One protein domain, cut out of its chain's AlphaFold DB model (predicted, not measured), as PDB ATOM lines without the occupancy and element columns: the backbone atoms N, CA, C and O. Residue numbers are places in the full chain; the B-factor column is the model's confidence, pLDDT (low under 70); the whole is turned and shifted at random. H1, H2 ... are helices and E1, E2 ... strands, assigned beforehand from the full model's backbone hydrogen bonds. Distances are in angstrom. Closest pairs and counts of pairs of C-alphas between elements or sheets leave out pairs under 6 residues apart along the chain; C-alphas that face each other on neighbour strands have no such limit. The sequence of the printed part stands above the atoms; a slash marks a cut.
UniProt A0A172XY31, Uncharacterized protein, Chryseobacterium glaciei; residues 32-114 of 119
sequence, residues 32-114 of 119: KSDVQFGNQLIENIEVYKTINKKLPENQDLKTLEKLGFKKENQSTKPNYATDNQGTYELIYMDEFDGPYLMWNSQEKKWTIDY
ATOM      1  N   LYS A  32     -87.624  52.165 -41.975       94.06
ATOM      2  CA  LYS A  32     -88.525  51.010 -42.125       94.06
ATOM      3  C   LYS A  32     -89.938  51.245 -41.581       94.06
ATOM      4  O   LYS A  32     -90.910  50.920 -42.255       94.06
ATOM      5  N   SER A  33     -90.052  51.783 -40.365       94.50
ATOM      6  CA  SER A  33     -91.353  52.019 -39.721       94.50
ATOM      7  C   SER A  33     -92.188  53.050 -40.479       94.50
ATOM      8  O   SER A  33     -93.393  52.864 -40.643       94.50
ATOM      9  N   ASP A  34     -91.550  54.118 -40.954       95.50
ATOM     10  CA  ASP A  34     -92.224  55.175 -41.702       95.50
ATOM     11  C   ASP A  34     -92.696  54.644 -43.050       95.50
ATOM     12  O   ASP A  34     -93.874  54.751 -43.367       95.50
ATOM     13  N   VAL A  35     -91.824  53.953 -43.789       96.06
ATOM     14  CA  VAL A  35     -92.167  53.316 -45.069       96.06
ATOM     15  C   VAL A  35     -93.329  52.332 -44.917       96.06
ATOM     16  O   VAL A  35     -94.242  52.318 -45.739       96.06
ATOM     17  N   GLN A  36     -93.341  51.518 -43.857       96.88
ATOM     18  CA  GLN A  36     -94.439  50.583 -43.596       96.88
ATOM     19  C   GLN A  36     -95.769  51.299 -43.349       96.88
ATOM     20  O   GLN A  36     -96.782  50.920 -43.936       96.88
ATOM     21  N   PHE A  37     -95.767  52.341 -42.515       97.31
ATOM     22  CA  PHE A  37     -96.966  53.133 -42.257       97.31
ATOM     23  C   PHE A  37     -97.434  53.880 -43.513       97.31
ATOM     24  O   PHE A  37     -98.611  53.829 -43.858       97.31
ATOM     25  N   GLY A  38     -96.515  54.504 -44.250       97.31
ATOM     26  CA  GLY A  38     -96.814  55.190 -45.501       97.31
ATOM     27  C   GLY A  38     -97.400  54.255 -46.561       97.31
ATOM     28  O   GLY A  38     -98.370  54.622 -47.217       97.31
ATOM     29  N   ASN A  39     -96.898  53.022 -46.683       98.06
ATOM     30  CA  ASN A  39     -97.461  52.012 -47.591       98.06
ATOM     31  C   ASN A  39     -98.917  51.663 -47.260       98.06
ATOM     32  O   ASN A  39     -99.725  51.500 -48.172       98.06
ATOM     33  N   GLN A  40     -99.271  51.598 -45.974       98.25
ATOM     34  CA  GLN A  40    -100.660  51.396 -45.559       98.25
ATOM     35  C   GLN A  40    -101.551  52.578 -45.980       98.25
ATOM     36  O   GLN A  40    -102.672  52.377 -46.446       98.25
ATOM     37  N   LEU A  41    -101.057  53.814 -45.853       98.19
ATOM     38  CA  LEU A  41    -101.791  55.004 -46.299       98.19
ATOM     39  C   LEU A  41    -101.962  55.031 -47.821       98.19
ATOM     40  O   LEU A  41    -103.053  55.332 -48.300       98.19
ATOM     41  N   ILE A  42    -100.916  54.672 -48.573       98.25
ATOM     42  CA  ILE A  42    -100.950  54.543 -50.038       98.25
ATOM     43  C   ILE A  42    -102.056  53.573 -50.457       98.25
ATOM     44  O   ILE A  42    -102.887  53.920 -51.291       98.25
ATOM     45  N   GLU A  43    -102.123  52.389 -49.844       98.31
ATOM     46  CA  GLU A  43    -103.171  51.406 -50.139       98.31
ATOM     47  C   GLU A  43    -104.576  51.985 -49.911       98.31
ATOM     48  O   GLU A  43    -105.439  51.903 -50.789       98.31
ATOM     49  N   ASN A  44    -104.791  52.653 -48.776       98.38
ATOM     50  CA  ASN A  44    -106.071  53.285 -48.461       98.38
ATOM     51  C   ASN A  44    -106.441  54.394 -49.462       98.38
ATOM     52  O   ASN A  44    -107.606  54.502 -49.857       98.38
ATOM     53  N   ILE A  45    -105.469  55.200 -49.903       97.88
ATOM     54  CA  ILE A  45    -105.668  56.244 -50.920       97.88
ATOM     55  C   ILE A  45    -106.039  55.624 -52.269       97.88
ATOM     56  O   ILE A  45    -106.974  56.098 -52.913       97.88
ATOM     57  N   GLU A  46    -105.368  54.555 -52.700       97.44
ATOM     58  CA  GLU A  46    -105.679  53.892 -53.974       97.44
ATOM     59  C   GLU A  46    -107.069  53.239 -53.958       97.44
ATOM     60  O   GLU A  46    -107.825  53.337 -54.935       97.44
ATOM     61  N   VAL A  47    -107.461  52.633 -52.832       98.19
ATOM     62  CA  VAL A  47    -108.826  52.124 -52.629       98.19
ATOM     63  C   VAL A  47    -109.836  53.271 -52.700       98.19
ATOM     64  O   VAL A  47    -110.815  53.188 -53.449       98.19
ATOM     65  N   TYR A  48    -109.582  54.377 -51.994       97.50
ATOM     66  CA  TYR A  48    -110.432  55.569 -52.039       97.50
ATOM     67  C   TYR A  48    -110.570  56.113 -53.463       97.50
ATOM     68  O   TYR A  48    -111.690  56.359 -53.916       97.50
ATOM     69  N   LYS A  49    -109.456  56.257 -54.190       96.06
ATOM     70  CA  LYS A  49    -109.416  56.728 -55.579       96.06
ATOM     71  C   LYS A  49    -110.234  55.829 -56.496       96.06
ATOM     72  O   LYS A  49    -110.981  56.315 -57.344       96.06
ATOM     73  N   THR A  50    -110.145  54.518 -56.299       96.62
ATOM     74  CA  THR A  50    -110.884  53.531 -57.092       96.62
ATOM     75  C   THR A  50    -112.396  53.635 -56.880       96.62
ATOM     76  O   THR A  50    -113.150  53.563 -57.859       96.62
ATOM     77  N   ILE A  51    -112.837  53.835 -55.633       97.44
ATOM     78  CA  ILE A  51    -114.255  53.941 -55.251       97.44
ATOM     79  C   ILE A  51    -114.840  55.296 -55.665       97.44
ATOM     80  O   ILE A  51    -115.885  55.346 -56.310       97.44
ATOM     81  N   ASN A  52    -114.156  56.390 -55.332       95.75
ATOM     82  CA  ASN A  52    -114.670  57.755 -55.484       95.75
ATOM     83  C   ASN A  52    -114.322  58.393 -56.836       95.75
ATOM     84  O   ASN A  52    -114.788  59.490 -57.130       95.75
ATOM     85  N   LYS A  53    -113.487  57.732 -57.651       95.50
ATOM     86  CA  LYS A  53    -112.969  58.228 -58.943       95.50
ATOM     87  C   LYS A  53    -112.191  59.546 -58.853       95.50
ATOM     88  O   LYS A  53    -111.913  60.159 -59.879       95.50
ATOM     89  N   LYS A  54    -111.801  59.953 -57.644       95.12
ATOM     90  CA  LYS A  54    -110.975  61.128 -57.362       95.12
ATOM     91  C   LYS A  54    -110.034  60.856 -56.192       95.12
ATOM     92  O   LYS A  54    -110.320  59.996 -55.361       95.12
ATOM     93  N   LEU A  55    -108.929  61.591 -56.137       96.69
ATOM     94  CA  LEU A  55    -108.048  61.605 -54.971       96.69
ATOM     95  C   LEU A  55    -108.706  62.361 -53.798       96.69
ATOM     96  O   LEU A  55    -109.578  63.202 -54.038       96.69
ATOM     97  N   PRO A  56    -108.315  62.072 -52.544       95.44
ATOM     98  CA  PRO A  56    -108.660  62.910 -51.398       95.44
ATOM     99  C   PRO A  56    -108.191  64.354 -51.612       95.44
ATOM    100  O   PRO A  56    -107.123  64.581 -52.181       95.44
ATOM    101  N   GLU A  57    -108.983  65.319 -51.153       94.50
ATOM    102  CA  GLU A  57    -108.641  66.744 -51.224       94.50
ATOM    103  C   GLU A  57    -107.626  67.107 -50.128       94.50
ATOM    104  O   GLU A  57    -107.772  66.651 -48.992       94.50
ATOM    105  N   ASN A  58    -106.628  67.947 -50.443       91.06
ATOM    106  CA  ASN A  58    -105.530  68.305 -49.522       91.06
ATOM    107  C   ASN A  58    -106.023  68.807 -48.156       91.06
ATOM    108  O   ASN A  58    -105.511  68.416 -47.112       91.06
ATOM    109  N   GLN A  59    -107.059  69.650 -48.158       89.62
ATOM    110  CA  GLN A  59    -107.576  70.302 -46.950       89.62
ATOM    111  C   GLN A  59    -108.692  69.503 -46.250       89.62
ATOM    112  O   GLN A  59    -109.185  69.921 -45.199       89.62
ATOM    113  N   ASP A  60    -109.094  68.343 -46.784       93.50
ATOM    114  CA  ASP A  60    -110.119  67.498 -46.166       93.50
ATOM    115  C   ASP A  60    -109.508  66.566 -45.110       93.50
ATOM    116  O   ASP A  60    -109.436  65.341 -45.257       93.50
ATOM    117  N   LEU A  61    -109.097  67.169 -43.989       92.50
ATOM    118  CA  LEU A  61    -108.505  66.460 -42.851       92.50
ATOM    119  C   LEU A  61    -109.404  65.335 -42.322       92.50
ATOM    120  O   LEU A  61    -108.897  64.322 -41.856       92.50
ATOM    121  N   LYS A  62    -110.735  65.469 -42.418       94.31
ATOM    122  CA  LYS A  62    -111.667  64.421 -41.970       94.31
ATOM    123  C   LYS A  62    -111.581  63.186 -42.855       94.31
ATOM    124  O   LYS A  62    -111.677  62.066 -42.349       94.31
ATOM    125  N   THR A  63    -111.447  63.371 -44.166       96.19
ATOM    126  CA  THR A  63    -111.239  62.250 -45.084       96.19
ATOM    127  C   THR A  63    -109.857  61.644 -44.874       96.19
ATOM    128  O   THR A  63    -109.765  60.425 -44.754       96.19
ATOM    129  N   LEU A  64    -108.805  62.454 -44.722       96.31
ATOM    130  CA  LEU A  64    -107.453  61.949 -44.457       96.31
ATOM    131  C   LEU A  64    -107.374  61.155 -43.137       96.31
ATOM    132  O   LEU A  64    -106.847  60.045 -43.120       96.31
ATOM    133  N   GLU A  65    -107.981  61.635 -42.051       95.75
ATOM    134  CA  GLU A  65    -108.063  60.896 -40.779       95.75
ATOM    135  C   GLU A  65    -108.741  59.525 -40.950       95.75
ATOM    136  O   GLU A  65    -108.251  58.518 -40.438       95.75
ATOM    137  N   LYS A  66    -109.830  59.445 -41.731       96.56
ATOM    138  CA  LYS A  66    -110.498  58.165 -42.044       96.56
ATOM    139  C   LYS A  66    -109.626  57.219 -42.871       96.56
ATOM    140  O   LYS A  66    -109.799  56.008 -42.767       96.56
ATOM    141  N   LEU A  67    -108.711  57.755 -43.677       97.31
ATOM    142  CA  LEU A  67    -107.725  56.980 -44.435       97.31
ATOM    143  C   LEU A  67    -106.531  56.536 -43.575       97.31
ATOM    144  O   LEU A  67    -105.662  55.819 -44.067       97.31
ATOM    145  N   GLY A  68    -106.506  56.905 -42.291       96.94
ATOM    146  CA  GLY A  68    -105.504  56.470 -41.321       96.94
ATOM    147  C   GLY A  68    -104.394  57.484 -41.063       96.94
ATOM    148  O   GLY A  68    -103.470  57.179 -40.306       96.94
ATOM    149  N   PHE A  69    -104.465  58.682 -41.652       96.25
ATOM    150  CA  PHE A  69    -103.508  59.741 -41.351       96.25
ATOM    151  C   PHE A  69    -103.620  60.175 -39.890       96.25
ATOM    152  O   PHE A  69    -104.713  60.311 -39.336       96.25
ATOM    153  N   LYS A  70    -102.471  60.438 -39.265       92.69
ATOM    154  CA  LYS A  70    -102.425  61.024 -37.925       92.69
ATOM    155  C   LYS A  70    -102.496  62.537 -38.053       92.69
ATOM    156  O   LYS A  70    -101.765  63.113 -38.852       92.69
ATOM    157  N   LYS A  71    -103.338  63.182 -37.250       87.38
ATOM    158  CA  LYS A  71    -103.386  64.642 -37.174       87.38
ATOM    159  C   LYS A  71    -102.140  65.178 -36.468       87.38
ATOM    160  O   LYS A  71    -101.827  64.737 -35.364       87.38
ATOM    161  N   GLU A  72    -101.478  66.156 -37.075       84.50
ATOM    162  CA  GLU A  72    -100.333  66.858 -36.496       84.50
ATOM    163  C   GLU A  72    -100.507  68.366 -36.718       84.50
ATOM    164  O   GLU A  72    -100.432  68.872 -37.835       84.50
ATOM    165  N   ASN A  73    -100.792  69.104 -35.639       82.56
ATOM    166  CA  ASN A  73    -101.121  70.532 -35.681       82.56
ATOM    167  C   ASN A  73    -102.245  70.861 -36.691       82.56
ATOM    168  O   ASN A  73    -103.395  70.458 -36.492       82.56
ATOM    169  N   GLN A  74    -101.913  71.622 -37.739       80.50
ATOM    170  CA  GLN A  74    -102.814  72.045 -38.818       80.50
ATOM    171  C   GLN A  74    -102.697  71.158 -40.074       80.50
ATOM    172  O   GLN A  74    -103.274  71.491 -41.103       80.50
ATOM    173  N   SER A  75    -101.965  70.043 -40.001       84.81
ATOM    174  CA  SER A  75    -101.739  69.115 -41.112       84.81
ATOM    175  C   SER A  75    -101.844  67.653 -40.644       84.81
ATOM    176  O   SER A  75    -102.392  67.347 -39.576       84.81
ATOM    177  N   THR A  76    -101.349  66.735 -41.465       91.12
ATOM    178  CA  THR A  76    -101.252  65.304 -41.187       91.12
ATOM    179  C   THR A  76     -99.799  64.855 -41.125       91.12
ATOM    180  O   THR A  76     -98.929  65.491 -41.706       91.12
ATOM    181  N   LYS A  77     -99.545  63.715 -40.477       91.75
ATOM    182  CA  LYS A  77     -98.261  63.010 -40.530       91.75
ATOM    183  C   LYS A  77     -98.435  61.626 -41.171       91.75
ATOM    184  O   LYS A  77     -99.173  60.809 -40.602       91.75
ATOM    185  N   PRO A  78     -97.753  61.321 -42.294       94.50
ATOM    186  CA  PRO A  78     -97.021  62.259 -43.154       94.50
ATOM    187  C   PRO A  78     -97.950  63.323 -43.758       94.50
ATOM    188  O   PRO A  78     -99.172  63.147 -43.793       94.50
ATOM    189  N   ASN A  79     -97.367  64.413 -44.248       94.25
ATOM    190  CA  ASN A  79     -98.097  65.420 -45.005       94.25
ATOM    191  C   ASN A  79     -98.560  64.799 -46.324       94.25
ATOM    192  O   ASN A  79     -97.821  64.028 -46.938       94.25
ATOM    193  N   TYR A  80     -99.772  65.134 -46.752       95.19
ATOM    194  CA  TYR A  80    -100.349  64.695 -48.016       95.19
ATOM    195  C   TYR A  80    -100.552  65.899 -48.931       95.19
ATOM    196  O   TYR A  80    -101.101  66.904 -48.488       95.19
ATOM    197  N   ALA A  81    -100.154  65.772 -50.195       94.62
ATOM    198  CA  ALA A  81    -100.411  66.773 -51.225       94.62
ATOM    199  C   ALA A  81    -100.783  66.089 -52.546       94.62
ATOM    200  O   ALA A  81    -100.149  65.114 -52.935       94.62
ATOM    201  N   THR A  82    -101.790  66.599 -53.253       94.56
ATOM    202  CA  THR A  82    -102.164  66.193 -54.616       94.56
ATOM    203  C   THR A  82    -102.072  67.364 -55.590       94.56
ATOM    204  O   THR A  82    -102.372  68.503 -55.236       94.56
ATOM    205  N   ASP A  83    -101.701  67.068 -56.838       91.62
ATOM    206  CA  ASP A  83    -101.689  68.023 -57.953       91.62
ATOM    207  C   ASP A  83    -103.087  68.239 -58.568       91.62
ATOM    208  O   ASP A  83    -103.247  69.011 -59.514       91.62
ATOM    209  N   ASN A  84    -104.106  67.537 -58.055       84.94
ATOM    210  CA  ASN A  84    -105.468  67.451 -58.599       84.94
ATOM    211  C   ASN A  84    -105.562  66.900 -60.039       84.94
ATOM    212  O   ASN A  84    -106.649  66.856 -60.616       84.94
ATOM    213  N   GLN A  85    -104.454  66.433 -60.613       86.44
ATOM    214  CA  GLN A  85    -104.340  65.826 -61.943       86.44
ATOM    215  C   GLN A  85    -104.126  64.306 -61.866       86.44
ATOM    216  O   GLN A  85    -104.139  63.616 -62.886       86.44
ATOM    217  N   GLY A  86    -104.011  63.763 -60.653       89.00
ATOM    218  CA  GLY A  86    -103.974  62.328 -60.390       89.00
ATOM    219  C   GLY A  86    -102.683  61.845 -59.739       89.00
ATOM    220  O   GLY A  86    -102.584  60.634 -59.490       89.00
ATOM    221  N   THR A  87    -101.759  62.761 -59.436       95.06
ATOM    222  CA  THR A  87    -100.528  62.509 -58.688       95.06
ATOM    223  C   THR A  87    -100.671  63.016 -57.263       95.06
ATOM    224  O   THR A  87    -101.222  64.088 -57.026       95.06
ATOM    225  N   TYR A  88    -100.148  62.260 -56.305       96.50
ATOM    226  CA  TYR A  88    -100.023  62.709 -54.928       96.50
ATOM    227  C   TYR A  88     -98.672  62.335 -54.335       96.50
ATOM    228  O   TYR A  88     -97.986  61.417 -54.801       96.50
ATOM    229  N   GLU A  89     -98.327  63.047 -53.270       97.19
ATOM    230  CA  GLU A  89     -97.128  62.854 -52.477       97.19
ATOM    231  C   GLU A  89     -97.470  62.623 -51.006       97.19
ATOM    232  O   GLU A  89     -98.423  63.196 -50.473       97.19
ATOM    233  N   LEU A  90     -96.670  61.772 -50.358       96.81
ATOM    234  CA  LEU A  90     -96.600  61.659 -48.902       96.81
ATOM    235  C   LEU A  90     -95.226  62.139 -48.453       96.81
ATOM    236  O   LEU A  90     -94.228  61.628 -48.955       96.81
ATOM    237  N   ILE A  91     -95.165  63.084 -47.517       95.12
ATOM    238  CA  ILE A  91     -93.917  63.751 -47.125       95.12
ATOM    239  C   ILE A  91     -93.762  63.704 -45.602       95.12
ATOM    240  O   ILE A  91     -94.598  64.220 -44.861       95.12
ATOM    241  N   TYR A  92     -92.674  63.107 -45.119       93.94
ATOM    242  CA  TYR A  92     -92.306  63.126 -43.703       93.94
ATOM    243  C   TYR A  92     -91.448  64.359 -43.404       93.94
ATOM    244  O   TYR A  92     -90.221  64.317 -43.500       93.94
ATOM    245  N   MET A  93     -92.104  65.464 -43.042       88.81
ATOM    246  CA  MET A  93     -91.457  66.729 -42.665       88.81
ATOM    247  C   MET A  93     -90.913  66.681 -41.226       88.81
ATOM    248  O   MET A  93     -91.335  67.440 -40.358       88.81
ATOM    249  N   ASP A  94     -90.008  65.741 -40.949       78.44
ATOM    250  CA  ASP A  94     -89.421  65.568 -39.610       78.44
ATOM    251  C   ASP A  94     -88.317  66.599 -39.294       78.44
ATOM    252  O   ASP A  94     -87.952  66.779 -38.132       78.44
ATOM    253  N   GLU A  95     -87.795  67.284 -40.316       72.06
ATOM    254  CA  GLU A  95     -86.712  68.272 -40.227       72.06
ATOM    255  C   GLU A  95     -87.123  69.607 -40.876       72.06
ATOM    256  O   GLU A  95     -88.147  69.690 -41.550       72.06
ATOM    257  N   PHE A  96     -86.352  70.679 -40.663       73.44
ATOM    258  CA  PHE A  96     -86.747  72.023 -41.106       73.44
ATOM    259  C   PHE A  96     -86.603  72.228 -42.627       73.44
ATOM    260  O   PHE A  96     -87.555  72.679 -43.251       73.44
ATOM    261  N   ASP A  97     -85.479  71.817 -43.234       80.12
ATOM    262  CA  ASP A  97     -85.119  72.183 -44.623       80.12
ATOM    263  C   ASP A  97     -84.911  70.990 -45.579       80.12
ATOM    264  O   ASP A  97     -84.400  71.158 -46.686       80.12
ATOM    265  N   GLY A  98     -85.298  69.775 -45.178       84.69
ATOM    266  CA  GLY A  98     -85.123  68.570 -45.992       84.69
ATOM    267  C   GLY A  98     -83.649  68.242 -46.297       84.69
ATOM    268  O   GLY A  98     -82.739  68.864 -45.744       84.69
ATOM    269  N   PRO A  99     -83.377  67.263 -47.176       89.69
ATOM    270  CA  PRO A  99     -84.332  66.458 -47.941       89.69
ATOM    271  C   PRO A  99     -85.173  65.527 -47.052       89.69
ATOM    272  O   PRO A  99     -84.744  65.121 -45.973       89.69
ATOM    273  N   TYR A 100     -86.379  65.180 -47.499       93.38
ATOM    274  CA  TYR A 100     -87.354  64.434 -46.699       93.38
ATOM    275  C   TYR A 100     -87.543  63.015 -47.207       93.38
ATOM    276  O   TYR A 100     -87.428  62.751 -48.402       93.38
ATOM    277  N   LEU A 101     -87.936  62.110 -46.308       94.94
ATOM    278  CA  LEU A 101     -88.527  60.850 -46.737       94.94
ATOM    279  C   LEU A 101     -89.864  61.141 -47.414       94.94
ATOM    280  O   LEU A 101     -90.793  61.637 -46.771       94.94
ATOM    281  N   MET A 102     -89.967  60.796 -48.693       95.38
ATOM    282  CA  MET A 102     -91.166  61.047 -49.473       95.38
ATOM    283  C   MET A 102     -91.519  59.919 -50.435       95.38
ATOM    284  O   MET A 102     -90.654  59.198 -50.938       95.38
ATOM    285  N   TRP A 103     -92.814  59.799 -50.700       97.12
ATOM    286  CA  TRP A 103     -93.390  58.963 -51.742       97.12
ATOM    287  C   TRP A 103     -94.045  59.849 -52.788       97.12
ATOM    288  O   TRP A 103     -94.781  60.762 -52.424       97.12
ATOM    289  N   ASN A 104     -93.848  59.528 -54.063       96.00
ATOM    290  CA  ASN A 104     -94.556  60.147 -55.177       96.00
ATOM    291  C   ASN A 104     -95.292  59.059 -55.975       96.00
ATOM    292  O   ASN A 104     -94.693  58.061 -56.386       96.00
ATOM    293  N   SER A 105     -96.595  59.237 -56.210       96.25
ATOM    294  CA  SER A 105     -97.430  58.216 -56.856       96.25
ATOM    295  C   SER A 105     -97.112  57.981 -58.340       96.25
ATOM    296  O   SER A 105     -97.505  56.950 -58.890       96.25
ATOM    297  N   GLN A 106     -96.423  58.915 -59.002       94.44
ATOM    298  CA  GLN A 106     -95.939  58.764 -60.376       94.44
ATOM    299  C   GLN A 106     -94.675  57.898 -60.417       94.44
ATOM    300  O   GLN A 106     -94.595  56.970 -61.223       94.44
ATOM    301  N   GLU A 107     -93.712  58.165 -59.529       94.06
ATOM    302  CA  GLU A 107     -92.449  57.415 -59.457       94.06
ATOM    303  C   GLU A 107     -92.587  56.057 -58.755       94.06
ATOM    304  O   GLU A 107     -91.805  55.145 -59.020       94.06
ATOM    305  N   LYS A 108     -93.587  55.916 -57.876       94.81
ATOM    306  CA  LYS A 108     -93.912  54.693 -57.125       94.81
ATOM    307  C   LYS A 108     -92.740  54.127 -56.320       94.81
ATOM    308  O   LYS A 108     -92.554  52.911 -56.240       94.81
ATOM    309  N   LYS A 109     -91.951  55.012 -55.714       93.69
ATOM    310  CA  LYS A 109     -90.846  54.652 -54.822       93.69
ATOM    311  C   LYS A 109     -90.725  55.649 -53.676       93.69
ATOM    312  O   LYS A 109     -91.040  56.827 -53.831       93.69
ATOM    313  N   TRP A 110     -90.235  55.154 -52.544       95.44
ATOM    314  CA  TRP A 110     -89.785  55.994 -51.440       95.44
ATOM    315  C   TRP A 110     -88.400  56.550 -51.758       95.44
ATOM    316  O   TRP A 110     -87.533  55.829 -52.251       95.44
ATOM    317  N   THR A 111     -88.195  57.835 -51.493       94.69
ATOM    318  CA  THR A 111     -86.936  58.540 -51.759       94.69
ATOM    319  C   THR A 111     -86.623  59.531 -50.646       94.69
ATOM    320  O   THR A 111     -87.501  59.873 -49.856       94.69
ATOM    321  N   ILE A 112     -85.359  59.955 -50.577       92.88
ATOM    322  CA  ILE A 112     -84.943  61.148 -49.839       92.88
ATOM    323  C   ILE A 112     -84.794  62.261 -50.877       92.88
ATOM    324  O   ILE A 112     -83.830  62.245 -51.641       92.88
ATOM    325  N   ASP A 113     -85.779  63.150 -50.965       92.62
ATOM    326  CA  ASP A 113     -85.849  64.204 -51.989       92.62
ATOM    327  C   ASP A 113     -86.663  65.406 -51.464       92.62
ATOM    328  O   ASP A 113     -87.079  65.442 -50.300       92.62
ATOM    329  N   TYR A 114     -86.846  66.417 -52.307       92.00
ATOM    330  CA  TYR A 114     -87.668  67.589 -52.033       92.00
ATOM    331  C   TYR A 114     -89.076  67.442 -52.630       92.00
ATOM    332  O   TYR A 114     -89.217  66.852 -53.704       92.00
TER     333      TYR A 114
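What this domain is: This is residues 32 to 114 of the 119 residues of an uncharacterized protein of Chryseobacterium glaciei (UniProt A0A172XY31). A twisted wall of four antiparallel strands, E3 E4 E5 E6, has the long helix H1 over one face, running along E4 and E5, with no named helix over the other face. By the end of the wall where E3 begins and E4 ends sits a small second unit, the short helix H2 packed on the two-stranded hairpin E1 and E2. The 83 printed residues hold two named helices and six named strands, in the order H1 H2 E1 E2 E3 E4 E5 E6, and the class is mixed, helices and strands. The whole is compact, with a radius of gyration of the C-alphas of 12.0 A, and rounded, spanning 34 by 28 by 23 A.

How they stand to each other: Begin with the sheet: E3 (residues 79 to 82), E4 (88 to 92), E5 (100 to 104) and E6 (109 to 113) form a meander, each strand the antiparallel neighbour of the one before, with E3 and E6 as edge strands. Between E3 and E4, look at N 79 and O 91, 2.8 A apart and within hydrogen-bond range. Between E4 and E5, N 92 and O 101 are within that range at 2.9 A, and between E5 and E6, N 102 and O 111 at 2.9 A. Now find H1, residues 32 to 52, on one face in two layers, a helix on one face of a sheet. Its height over the sheet is 10.0 A; it lies over E4 and E5 and only just runs along the strands, at 28 degrees to E5 on the local plane. Its closest C-alphas to E4 are those of Gly 38 and Leu 90, 7.3 A. In a second sheet, of two strands, E1 (residues 70 to 72) and E2 (75 to 77) are an antiparallel hairpin, with N 77 and O 70 within hydrogen-bond range at 2.8 A. The closest C-alphas of E2 and E4 are those of Lys 77 and Tyr 92, 6.7 A. H2, residues 61 to 66, is not on the larger sheet; its closest C-alphas to E1 are Glu 65 and Lys 71, 7.0 A. H1 and H2 are near each other, and in both each O i to N i+4 pair is within hydrogen-bond range.

Where its parts are: Find C-alpha 88 at (-100.023, 62.709, -54.928), where E4 begins its 13.6 A; E5 is 11.9 A, E6 11.1 A and E3 10.5 A long. H1 starts at C-alpha 32, (-88.525, 51.010, -42.125), and covers 30.1 A. E6 ends at C-alpha 113, (-85.849, 64.204, -51.989).

The domain as a whole: The C-alphas farthest apart, those of Ile 51 and Asp 97, are 36.0 A apart. The printed part has no cut, and no link is long. Its mean pLDDT is 93.2, and no printed residue is under 70.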